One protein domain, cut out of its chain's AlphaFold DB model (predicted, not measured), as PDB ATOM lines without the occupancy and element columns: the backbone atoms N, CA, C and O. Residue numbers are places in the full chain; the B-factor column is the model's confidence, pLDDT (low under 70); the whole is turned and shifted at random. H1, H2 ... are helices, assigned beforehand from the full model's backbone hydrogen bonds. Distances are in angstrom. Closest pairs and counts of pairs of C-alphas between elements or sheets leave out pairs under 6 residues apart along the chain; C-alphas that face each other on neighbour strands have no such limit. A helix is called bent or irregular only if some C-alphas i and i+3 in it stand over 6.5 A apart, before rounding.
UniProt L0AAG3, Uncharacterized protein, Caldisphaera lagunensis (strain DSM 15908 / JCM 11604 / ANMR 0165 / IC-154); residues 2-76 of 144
ATOM      1  N   SER A   2      22.428 -49.717 -19.969       79.75
ATOM      2  CA  SER A   2      22.380 -48.320 -20.447       79.75
ATOM      3  C   SER A   2      21.289 -47.548 -19.697       79.75
ATOM      4  O   SER A   2      20.204 -48.106 -19.526       79.75
ATOM      5  N   GLN A   3      21.563 -46.302 -19.286       84.50
ATOM      6  CA  GLN A   3      20.627 -45.405 -18.586       84.50
ATOM      7  C   GLN A   3      19.251 -45.367 -19.272       84.50
ATOM      8  O   GLN A   3      18.228 -45.563 -18.632       84.50
ATOM      9  N   TYR A   4      19.239 -45.309 -20.605       84.38
ATOM     10  CA  TYR A   4      18.024 -45.349 -21.422       84.38
ATOM     11  C   TYR A   4      17.115 -46.565 -21.151       84.38
ATOM     12  O   TYR A   4      15.894 -46.443 -21.104       84.38
ATOM     13  N   ARG A   5      17.691 -47.762 -20.960       85.62
ATOM     14  CA  ARG A   5      16.896 -48.971 -20.666       85.62
ATOM     15  C   ARG A   5      16.305 -48.936 -19.261       85.62
ATOM     16  O   ARG A   5      15.277 -49.564 -19.031       85.62
ATOM     17  N   GLN A   6      16.974 -48.255 -18.335       89.06
ATOM     18  CA  GLN A   6      16.473 -48.067 -16.981       89.06
ATOM     19  C   GLN A   6      15.303 -47.078 -16.981       89.06
ATOM     20  O   GLN A   6      14.249 -47.429 -16.458       89.06
ATOM     21  N   ASP A   7      15.450 -45.933 -17.654       90.31
ATOM     22  CA  ASP A   7      14.407 -44.904 -17.754       90.31
ATOM     23  C   ASP A   7      13.140 -45.454 -18.434       90.31
ATOM     24  O   ASP A   7      12.031 -45.299 -17.923       90.31
ATOM     25  N   LEU A   8      13.297 -46.199 -19.538       91.75
ATOM     26  CA  LEU A   8      12.178 -46.883 -20.196       91.75
ATOM     27  C   LEU A   8      11.507 -47.910 -19.269       91.75
ATOM     28  O   LEU A   8      10.283 -48.015 -19.232       91.75
ATOM     29  N   GLY A   9      12.296 -48.677 -18.514       93.00
ATOM     30  CA  GLY A   9      11.767 -49.665 -17.575       93.00
ATOM     31  C   GLY A   9      10.979 -49.039 -16.422       93.00
ATOM     32  O   GLY A   9       9.984 -49.611 -15.980       93.00
ATOM     33  N   GLU A  10      11.399 -47.872 -15.937       93.19
ATOM     34  CA  GLU A  10      10.673 -47.109 -14.921       93.19
ATOM     35  C   GLU A  10       9.376 -46.518 -15.479       93.19
ATOM     36  O   GLU A  10       8.319 -46.672 -14.867       93.19
ATOM     37  N   PHE A  11       9.432 -45.942 -16.681       91.56
ATOM     38  CA  PHE A  11       8.256 -45.424 -17.371       91.56
ATOM     39  C   PHE A  11       7.178 -46.502 -17.565       91.56
ATOM     40  O   PHE A  11       6.022 -46.293 -17.201       91.56
ATOM     41  N   LEU A  12       7.556 -47.694 -18.042       93.88
ATOM     42  CA  LEU A  12       6.623 -48.815 -18.217       93.88
ATOM     43  C   LEU A  12       5.970 -49.248 -16.895       93.88
ATOM     44  O   LEU A  12       4.757 -49.427 -16.838       93.88
ATOM     45  N   LYS A  13       6.742 -49.335 -15.804       94.38
ATOM     46  CA  LYS A  13       6.189 -49.644 -14.473       94.38
ATOM     47  C   LYS A  13       5.201 -48.582 -13.994       94.38
ATOM     48  O   LYS A  13       4.204 -48.917 -13.352       94.38
ATOM     49  N   ASN A  14       5.473 -47.312 -14.288       92.50
ATOM     50  CA  ASN A  14       4.566 -46.220 -13.951       92.50
ATOM     51  C   ASN A  14       3.250 -46.332 -14.734       92.50
ATOM     52  O   ASN A  14       2.188 -46.149 -14.137       92.50
ATOM     53  N   LEU A  15       3.300 -46.720 -16.014       93.25
ATOM     54  CA  LEU A  15       2.100 -47.009 -16.807       93.25
ATOM     55  C   LEU A  15       1.296 -48.185 -16.231       93.25
ATOM     56  O   LEU A  15       0.094 -48.042 -16.016       93.25
ATOM     57  N   ASP A  16       1.941 -49.308 -15.902       95.94
ATOM     58  CA  ASP A  16       1.262 -50.482 -15.324       95.94
ATOM     59  C   ASP A  16       0.561 -50.147 -14.000       95.94
ATOM     60  O   ASP A  16      -0.585 -50.545 -13.744       95.94
ATOM     61  N   ARG A  17       1.239 -49.368 -13.149       93.75
ATOM     62  CA  ARG A  17       0.672 -48.886 -11.888       93.75
ATOM     63  C   ARG A  17      -0.519 -47.970 -12.135       93.75
ATOM     64  O   ARG A  17      -1.537 -48.109 -11.456       93.75
ATOM     65  N   TRP A  18      -0.401 -47.045 -13.083       93.31
ATOM     66  CA  TRP A  18      -1.484 -46.134 -13.430       93.31
ATOM     67  C   TRP A  18      -2.720 -46.898 -13.917       93.31
ATOM     68  O   TRP A  18      -3.805 -46.674 -13.379       93.31
ATOM     69  N   ILE A  19      -2.552 -47.863 -14.829       95.06
ATOM     70  CA  ILE A  19      -3.635 -48.732 -15.323       95.06
ATOM     71  C   ILE A  19      -4.318 -49.457 -14.158       95.06
ATOM     72  O   ILE A  19      -5.541 -49.397 -14.016       95.06
ATOM     73  N   SER A  20      -3.530 -50.084 -13.282       95.94
ATOM     74  CA  SER A  20      -4.050 -50.834 -12.131       95.94
ATOM     75  C   SER A  20      -4.859 -49.944 -11.179       95.94
ATOM     76  O   SER A  20      -5.924 -50.334 -10.701       95.94
ATOM     77  N   MET A  21      -4.385 -48.719 -10.928       93.12
ATOM     78  CA  MET A  21      -5.091 -47.750 -10.088       93.12
ATOM     79  C   MET A  21      -6.406 -47.280 -10.724       93.12
ATOM     80  O   MET A  21      -7.412 -47.184 -10.024       93.12
ATOM     81  N   GLN A  22      -6.420 -47.005 -12.031       93.69
ATOM     82  CA  GLN A  22      -7.638 -46.583 -12.732       93.69
ATOM     83  C   GLN A  22      -8.690 -47.695 -12.761       93.69
ATOM     84  O   GLN A  22      -9.872 -47.417 -12.561       93.69
ATOM     85  N   GLN A  23      -8.269 -48.953 -12.918       95.69
ATOM     86  CA  GLN A  23      -9.171 -50.103 -12.866       95.69
ATOM     87  C   GLN A  23      -9.850 -50.229 -11.494       95.69
ATOM     88  O   GLN A  23     -11.073 -50.320 -11.419       95.69
ATOM     89  N   ALA A  24      -9.084 -50.126 -10.404       94.00
ATOM     90  CA  ALA A  24      -9.636 -50.183  -9.049       94.00
ATOM     91  C   ALA A  24     -10.638 -49.046  -8.764       94.00
ATOM     92  O   ALA A  24     -11.685 -49.261  -8.144       94.00
ATOM     93  N   VAL A  25     -10.345 -47.829  -9.239       93.00
ATOM     94  CA  VAL A  25     -11.264 -46.686  -9.123       93.00
ATOM     95  C   VAL A  25     -12.539 -46.930  -9.935       93.00
ATOM     96  O   VAL A  25     -13.636 -46.699  -9.427       93.00
ATOM     97  N   LEU A  26     -12.418 -47.430 -11.167       95.25
ATOM     98  CA  LEU A  26     -13.561 -47.740 -12.023       95.25
ATOM     99  C   LEU A  26     -14.495 -48.768 -11.377       95.25
ATOM    100  O   LEU A  26     -15.710 -48.569 -11.368       95.25
ATOM    101  N   ASP A  27     -13.939 -49.839 -10.819       95.62
ATOM    102  CA  ASP A  27     -14.722 -50.893 -10.171       95.62
ATOM    103  C   ASP A  27     -15.437 -50.356  -8.923       95.62
ATOM    104  O   ASP A  27     -16.640 -50.568  -8.758       95.62
ATOM    105  N   THR A  28     -14.761 -49.508  -8.139       91.88
ATOM    106  CA  THR A  28     -15.368 -48.810  -6.994       91.88
ATOM    107  C   THR A  28     -16.583 -47.969  -7.406       91.88
ATOM    108  O   THR A  28     -17.619 -47.996  -6.739       91.88
ATOM    109  N   PHE A  29     -16.497 -47.208  -8.502       92.75
ATOM    110  CA  PHE A  29     -17.630 -46.400  -8.967       92.75
ATOM    111  C   PHE A  29     -18.768 -47.253  -9.533       92.75
ATOM    112  O   PHE A  29     -19.931 -46.934  -9.285       92.75
ATOM    113  N   LYS A  30     -18.467 -48.353 -10.236       92.81
ATOM    114  CA  LYS A  30     -19.491 -49.284 -10.742       92.81
ATOM    115  C   LYS A  30     -20.293 -49.924  -9.614       92.81
ATOM    116  O   LYS A  30     -21.516 -49.987  -9.697       92.81
ATOM    117  N   GLU A  31     -19.621 -50.366  -8.556       91.69
ATOM    118  CA  GLU A  31     -20.269 -50.998  -7.402       91.69
ATOM    119  C   GLU A  31     -21.116 -50.016  -6.581       91.69
ATOM    120  O   GLU A  31     -22.148 -50.394  -6.020       91.69
ATOM    121  N   ASN A  32     -20.686 -48.754  -6.494       87.50
ATOM    122  CA  ASN A  32     -21.376 -47.739  -5.702       87.50
ATOM    123  C   ASN A  32     -22.490 -47.016  -6.466       87.50
ATOM    124  O   ASN A  32     -23.433 -46.547  -5.832       87.50
ATOM    125  N   TYR A  33     -22.440 -46.973  -7.801       86.38
ATOM    126  CA  TYR A  33     -23.452 -46.319  -8.636       86.38
ATOM    127  C   TYR A  33     -24.911 -46.666  -8.266       86.38
ATOM    128  O   TYR A  33     -25.686 -45.735  -8.032       86.38
ATOM    129  N   PRO A  34     -25.318 -47.951  -8.144       88.00
ATOM    130  CA  PRO A  34     -26.693 -48.281  -7.769       88.00
ATOM    131  C   PRO A  34     -27.036 -47.846  -6.336       88.00
ATOM    132  O   PRO A  34     -28.141 -47.375  -6.098       88.00
ATOM    133  N   LYS A  35     -26.083 -47.920  -5.398       89.44
ATOM    134  CA  LYS A  35     -26.306 -47.585  -3.980       89.44
ATOM    135  C   LYS A  35     -26.577 -46.097  -3.773       89.44
ATOM    136  O   LYS A  35     -27.397 -45.731  -2.940       89.44
ATOM    137  N   VAL A  36     -25.903 -45.239  -4.539       90.12
ATOM    138  CA  VAL A  36     -26.080 -43.781  -4.442       90.12
ATOM    139  C   VAL A  36     -27.483 -43.364  -4.885       90.12
ATOM    140  O   VAL A  36     -28.047 -42.428  -4.323       90.12
ATOM    141  N   ARG A  37     -28.084 -44.067  -5.851       85.62
ATOM    142  CA  ARG A  37     -29.425 -43.741  -6.357       85.62
ATOM    143  C   ARG A  37     -30.523 -43.890  -5.299       85.62
ATOM    144  O   ARG A  37     -31.487 -43.131  -5.337       85.62
ATOM    145  N   ASP A  38     -30.337 -44.819  -4.369       90.81
ATOM    146  CA  ASP A  38     -31.290 -45.121  -3.297       90.81
ATOM    147  C   ASP A  38     -30.912 -44.440  -1.963       90.81
ATOM    148  O   ASP A  38     -31.555 -44.673  -0.940       90.81
ATOM    149  N   SER A  39     -29.860 -43.609  -1.961       93.38
ATOM    150  CA  SER A  39     -29.341 -42.929  -0.764       93.38
ATOM    151  C   SER A  39     -30.051 -41.603  -0.467       93.38
ATOM    152  O   SER A  39     -30.796 -41.068  -1.293       93.38
ATOM    153  N   ASP A  40     -29.842 -41.057   0.734       95.62
ATOM    154  CA  ASP A  40     -30.417 -39.764   1.095       95.62
ATOM    155  C   ASP A  40     -29.724 -38.585   0.382       95.62
ATOM    156  O   ASP A  40     -28.679 -38.702  -0.263       95.62
ATOM    157  N   ARG A  41     -30.324 -37.395   0.496       94.75
ATOM    158  CA  ARG A  41     -29.848 -36.189  -0.195       94.75
ATOM    159  C   ARG A  41     -28.392 -35.832   0.133       94.75
ATOM    160  O   ARG A  41     -27.697 -35.330  -0.753       94.75
ATOM    161  N   LEU A  42     -27.945 -35.993   1.379       95.44
ATOM    162  CA  LEU A  42     -26.572 -35.666   1.765       95.44
ATOM    163  C   LEU A  42     -25.591 -36.645   1.117       95.44
ATOM    164  O   LEU A  42     -24.590 -36.203   0.550       95.44
ATOM    165  N   ASP A  43     -25.914 -37.935   1.128       93.50
ATOM    166  CA  ASP A  43     -25.096 -38.973   0.502       93.50
ATOM    167  C   ASP A  43     -24.959 -38.767  -1.010       93.50
ATOM    168  O   ASP A  43     -23.846 -38.855  -1.544       93.50
ATOM    169  N   ILE A  44     -26.041 -38.394  -1.701       94.56
ATOM    170  CA  ILE A  44     -25.998 -38.039  -3.129       94.56
ATOM    171  C   ILE A  44     -25.016 -36.882  -3.369       94.56
ATOM    172  O   ILE A  44     -24.178 -36.950  -4.275       94.56
ATOM    173  N   ILE A  45     -25.070 -35.827  -2.547       94.69
ATOM    174  CA  ILE A  45     -24.168 -34.669  -2.665       94.69
ATOM    175  C   ILE A  45     -22.712 -35.092  -2.445       94.69
ATOM    176  O   ILE A  45     -21.837 -34.711  -3.225       94.69
ATOM    177  N   VAL A  46     -22.433 -35.868  -1.395       94.44
ATOM    178  CA  VAL A  46     -21.072 -36.306  -1.057       94.44
ATOM    179  C   VAL A  46     -20.488 -37.169  -2.173       94.44
ATOM    180  O   VAL A  46     -19.395 -36.873  -2.659       94.44
ATOM    181  N   ASN A  47     -21.226 -38.176  -2.641       93.94
ATOM    182  CA  ASN A  47     -20.766 -39.068  -3.707       93.94
ATOM    183  C   ASN A  47     -20.556 -38.327  -5.033       93.94
ATOM    184  O   ASN A  47     -19.554 -38.553  -5.713       93.94
ATOM    185  N   THR A  48     -21.428 -37.370  -5.364       93.75
ATOM    186  CA  THR A  48     -21.251 -36.510  -6.546       93.75
ATOM    187  C   THR A  48     -19.958 -35.691  -6.449       93.75
ATOM    188  O   THR A  48     -19.183 -35.619  -7.403       93.75
ATOM    189  N   ARG A  49     -19.655 -35.116  -5.276       95.19
ATOM    190  CA  ARG A  49     -18.403 -34.369  -5.052       95.19
ATOM    191  C   ARG A  49     -17.168 -35.260  -5.134       95.19
ATOM    192  O   ARG A  49     -16.139 -34.824  -5.647       95.19
ATOM    193  N   ILE A  50     -17.252 -36.490  -4.633       93.94
ATOM    194  CA  ILE A  50     -16.185 -37.486  -4.768       93.94
ATOM    195  C   ILE A  50     -15.943 -37.774  -6.255       93.94
ATOM    196  O   ILE A  50     -14.804 -37.661  -6.706       93.94
ATOM    197  N   ALA A  51     -16.998 -38.031  -7.035       93.88
ATOM    198  CA  ALA A  51     -16.896 -38.239  -8.480       93.88
ATOM    199  C   ALA A  51     -16.216 -37.059  -9.195       93.88
ATOM    200  O   ALA A  51     -15.268 -37.275  -9.947       93.88
ATOM    201  N   PHE A  52     -16.612 -35.812  -8.909       94.94
ATOM    202  CA  PHE A  52     -15.952 -34.629  -9.483       94.94
ATOM    203  C   PHE A  52     -14.471 -34.537  -9.125       94.94
ATOM    204  O   PHE A  52     -13.644 -34.310 -10.005       94.94
ATOM    205  N   ASN A  53     -14.107 -34.767  -7.864       94.75
ATOM    206  CA  ASN A  53     -12.700 -34.765  -7.464       94.75
ATOM    207  C   ASN A  53     -11.888 -35.833  -8.210       94.75
ATOM    208  O   ASN A  53     -10.754 -35.573  -8.616       94.75
ATOM    209  N   HIS A  54     -12.456 -37.024  -8.415       94.62
ATOM    210  CA  HIS A  54     -11.806 -38.073  -9.195       94.62
ATOM    211  C   HIS A  54     -11.688 -37.710 -10.679       94.62
ATOM    212  O   HIS A  54     -10.620 -37.919 -11.255       94.62
ATOM    213  N   MET A  55     -12.720 -37.111 -11.281       95.06
ATOM    214  CA  MET A  55     -12.659 -36.604 -12.655       95.06
ATOM    215  C   MET A  55     -11.543 -35.567 -12.818       95.06
ATOM    216  O   MET A  55     -10.693 -35.731 -13.686       95.06
ATOM    217  N   ILE A  56     -11.477 -34.560 -11.940       95.12
ATOM    218  CA  ILE A  56     -10.444 -33.509 -11.977       95.12
ATOM    219  C   ILE A  56      -9.038 -34.115 -11.912       95.12
ATOM    220  O   ILE A  56      -8.180 -33.789 -12.728       95.12
ATOM    221  N   ARG A  57      -8.799 -35.031 -10.965       93.94
ATOM    222  CA  ARG A  57      -7.493 -35.695 -10.814       93.94
ATOM    223  C   ARG A  57      -7.127 -36.535 -12.036       93.94
ATOM    224  O   ARG A  57      -5.970 -36.542 -12.437       93.94
ATOM    225  N   THR A  58      -8.101 -37.229 -12.618       94.25
ATOM    226  CA  THR A  58      -7.888 -38.077 -13.800       94.25
ATOM    227  C   THR A  58      -7.568 -37.230 -15.026       94.25
ATOM    228  O   THR A  58      -6.609 -37.527 -15.730       94.25
ATOM    229  N   LEU A  59      -8.307 -36.138 -15.239       94.62
ATOM    230  CA  LEU A  59      -8.031 -35.179 -16.309       94.62
ATOM    231  C   LEU A  59      -6.643 -34.554 -16.149       94.62
ATOM    232  O   LEU A  59      -5.907 -34.475 -17.127       94.62
ATOM    233  N   LYS A  60      -6.252 -34.182 -14.923       95.00
ATOM    234  CA  LYS A  60      -4.914 -33.635 -14.676       95.00
ATOM    235  C   LYS A  60      -3.807 -34.649 -14.973       95.00
ATOM    236  O   LYS A  60      -2.833 -34.299 -15.622       95.00
ATOM    237  N   ALA A  61      -3.982 -35.908 -14.575       92.44
ATOM    238  CA  ALA A  61      -3.019 -36.962 -14.892       92.44
ATOM    239  C   ALA A  61      -2.890 -37.212 -16.407       92.44
ATOM    240  O   ALA A  61      -1.788 -37.455 -16.890       92.44
ATOM    241  N   PHE A  62      -3.990 -37.134 -17.167       93.38
ATOM    242  CA  PHE A  62      -3.944 -37.229 -18.630       93.38
ATOM    243  C   PHE A  62      -3.265 -36.019 -19.284       93.38
ATOM    244  O   PHE A  62      -2.510 -36.201 -20.236       93.38
ATOM    245  N   ASP A  63      -3.507 -34.809 -18.775       95.00
ATOM    246  CA  ASP A  63      -2.795 -33.596 -19.196       95.00
ATOM    247  C   ASP A  63      -1.282 -33.731 -18.956       95.00
ATOM    248  O   ASP A  63      -0.496 -33.537 -19.878       95.00
ATOM    249  N   ASP A  64      -0.874 -34.172 -17.762       94.69
ATOM    250  CA  ASP A  64       0.536 -34.416 -17.432       94.69
ATOM    251  C   ASP A  64       1.150 -35.510 -18.329       94.69
ATOM    252  O   ASP A  64       2.272 -35.370 -18.810       94.69
ATOM    253  N   TRP A  65       0.401 -36.581 -18.618       94.00
ATOM    254  CA  TRP A  65       0.828 -37.644 -19.534       94.00
ATOM    255  C   TRP A  65       1.064 -37.130 -20.963       94.00
ATOM    256  O   TRP A  65       2.036 -37.530 -21.600       94.00
ATOM    257  N   LEU A  66       0.233 -36.207 -21.461       95.12
ATOM    258  CA  LEU A  66       0.432 -35.567 -22.770       95.12
ATOM    259  C   LEU A  66       1.638 -34.617 -22.807       95.12
ATOM    260  O   LEU A  66       2.091 -34.270 -23.895       95.12
ATOM    261  N   GLN A  67       2.160 -34.207 -21.651       95.06
ATOM    262  CA  GLN A  67       3.362 -33.378 -21.531       95.06
ATOM    263  C   GLN A  67       4.643 -34.216 -21.374       95.06
ATOM    264  O   GLN A  67       5.746 -33.678 -21.486       95.06
ATOM    265  N   ASP A  68       4.528 -35.528 -21.143       94.62
ATOM    266  CA  ASP A  68       5.676 -36.413 -20.948       94.62
ATOM    267  C   ASP A  68       6.515 -36.550 -22.247       94.62
ATOM    268  O   ASP A  68       5.961 -36.822 -23.322       94.62
ATOM    269  N   PRO A  69       7.856 -36.399 -22.200       93.69
ATOM    270  CA  PRO A  69       8.735 -36.552 -23.363       93.69
ATOM    271  C   PRO A  69       8.616 -37.898 -24.091       93.69
ATOM    272  O   PRO A  69       8.712 -37.942 -25.324       93.69
ATOM    273  N   PHE A  70       8.391 -39.000 -23.364       93.19
ATOM    274  CA  PHE A  70       8.179 -40.314 -23.970       93.19
ATOM    275  C   PHE A  70       6.903 -40.329 -24.808       93.19
ATOM    276  O   PHE A  70       6.896 -40.926 -25.883       93.19
ATOM    277  N   ILE A  71       5.852 -39.642 -24.368       94.12
ATOM    278  CA  ILE A  71       4.579 -39.572 -25.087       94.12
ATOM    279  C   ILE A  71       4.670 -38.603 -26.255       94.12
ATOM    280  O   ILE A  71       4.430 -39.001 -27.391       94.12
ATOM    281  N   THR A  72       5.095 -37.368 -26.009       94.06
ATOM    282  CA  THR A  72       5.191 -36.326 -27.046       94.06
ATOM    283  C   THR A  72       6.089 -36.717 -28.221       94.06
ATOM    284  O   THR A  72       5.828 -36.303 -29.348       94.06
ATOM    285  N   THR A  73       7.113 -37.546 -27.987       94.38
ATOM    286  CA  THR A  73       8.045 -37.986 -29.038       94.38
ATOM    287  C   THR A  73       7.621 -39.288 -29.727       94.38
ATOM    288  O   THR A  73       7.917 -39.466 -30.907       94.38
ATOM    289  N   ASN A  74       6.963 -40.216 -29.018       94.88
ATOM    290  CA  ASN A  74       6.742 -41.582 -29.520       94.88
ATOM    291  C   ASN A  74       5.268 -41.946 -29.747       94.88
ATOM    292  O   ASN A  74       4.997 -42.958 -30.395       94.88
ATOM    293  N   ALA A  75       4.309 -41.180 -29.219       95.75
ATOM    294  CA  ALA A  75       2.895 -41.478 -29.406       95.75
ATOM    295  C   ALA A  75       2.499 -41.304 -30.884       95.75
ATOM    296  O   ALA A  75       2.690 -40.225 -31.451       95.75
ATOM    297  N   PRO A  76       1.924 -42.336 -31.529       97.62
ATOM    298  CA  PRO A  76       1.482 -42.216 -32.907       97.62
ATOM    299  C   PRO A  76       0.282 -41.271 -33.007       97.62
ATOM    300  O   PRO A  76      -0.546 -41.178 -32.094       97.62
TER     301      PRO A  76
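This is residues 2 to 76 of the 144 residues of an uncharacterized protein of Caldisphaera lagunensis (strain DSM 15908 / JCM 11604 / ANMR 0165 / IC-154) (UniProt L0AAG3). A long, open helical hairpin: H1, the longest helix, and H2 run side by side with a gap between them, touching near their shared turn, and short H3 turns off steeply at H2's far end. The printed part has 75 residues with three named helices, H1, H2, H3 in chain order, and no named strand: all helix. It is a rod of 57 by 20 by 19 A, only just extended, close to loose, with a radius of gyration of the C-alphas of 17.2 A.

H1, residues 3 to 37, has a kink of 30 degrees near residue 31 and is only just irregular, with C-alphas 31 and 34 7.0 A apart. H2, residues 41 to 67, forms a helical hairpin with H1, opposite ways at a shallow tilt of 20 degrees. They touch through residues 36 to 37 and 43 to 47 alone; their closest C-alphas, of Val 36 and Ile 44, are 5.9 A apart. H3, residues 69 to 74, is close to but not clearly touching H2, closest at the C-alphas of Leu 66 and Thr 72, 6.4 A; the steep tilt of 69 degrees is only just short of about perpendicular. H3 and H1 are only just apart, 8.3 A at the closest C-alphas. Every O i to N i+4 pair is within hydrogen-bond range in H2 and H3, and 28 of 31 in H1.

H1 runs 51.6 A from C-alpha 3 at (20.627, -45.405, -18.586), H2 39.6 A from C-alpha 41 at (-29.848, -36.189, -0.195), and H3 8.2 A to C-alpha 74 at (6.742, -41.582, -29.520).

The farthest C-alphas, of Ser 2 and Asp 40, are 57.7 A apart. The printed part has no cut, both links are tight, and no printed residue is under 70 in pLDDT.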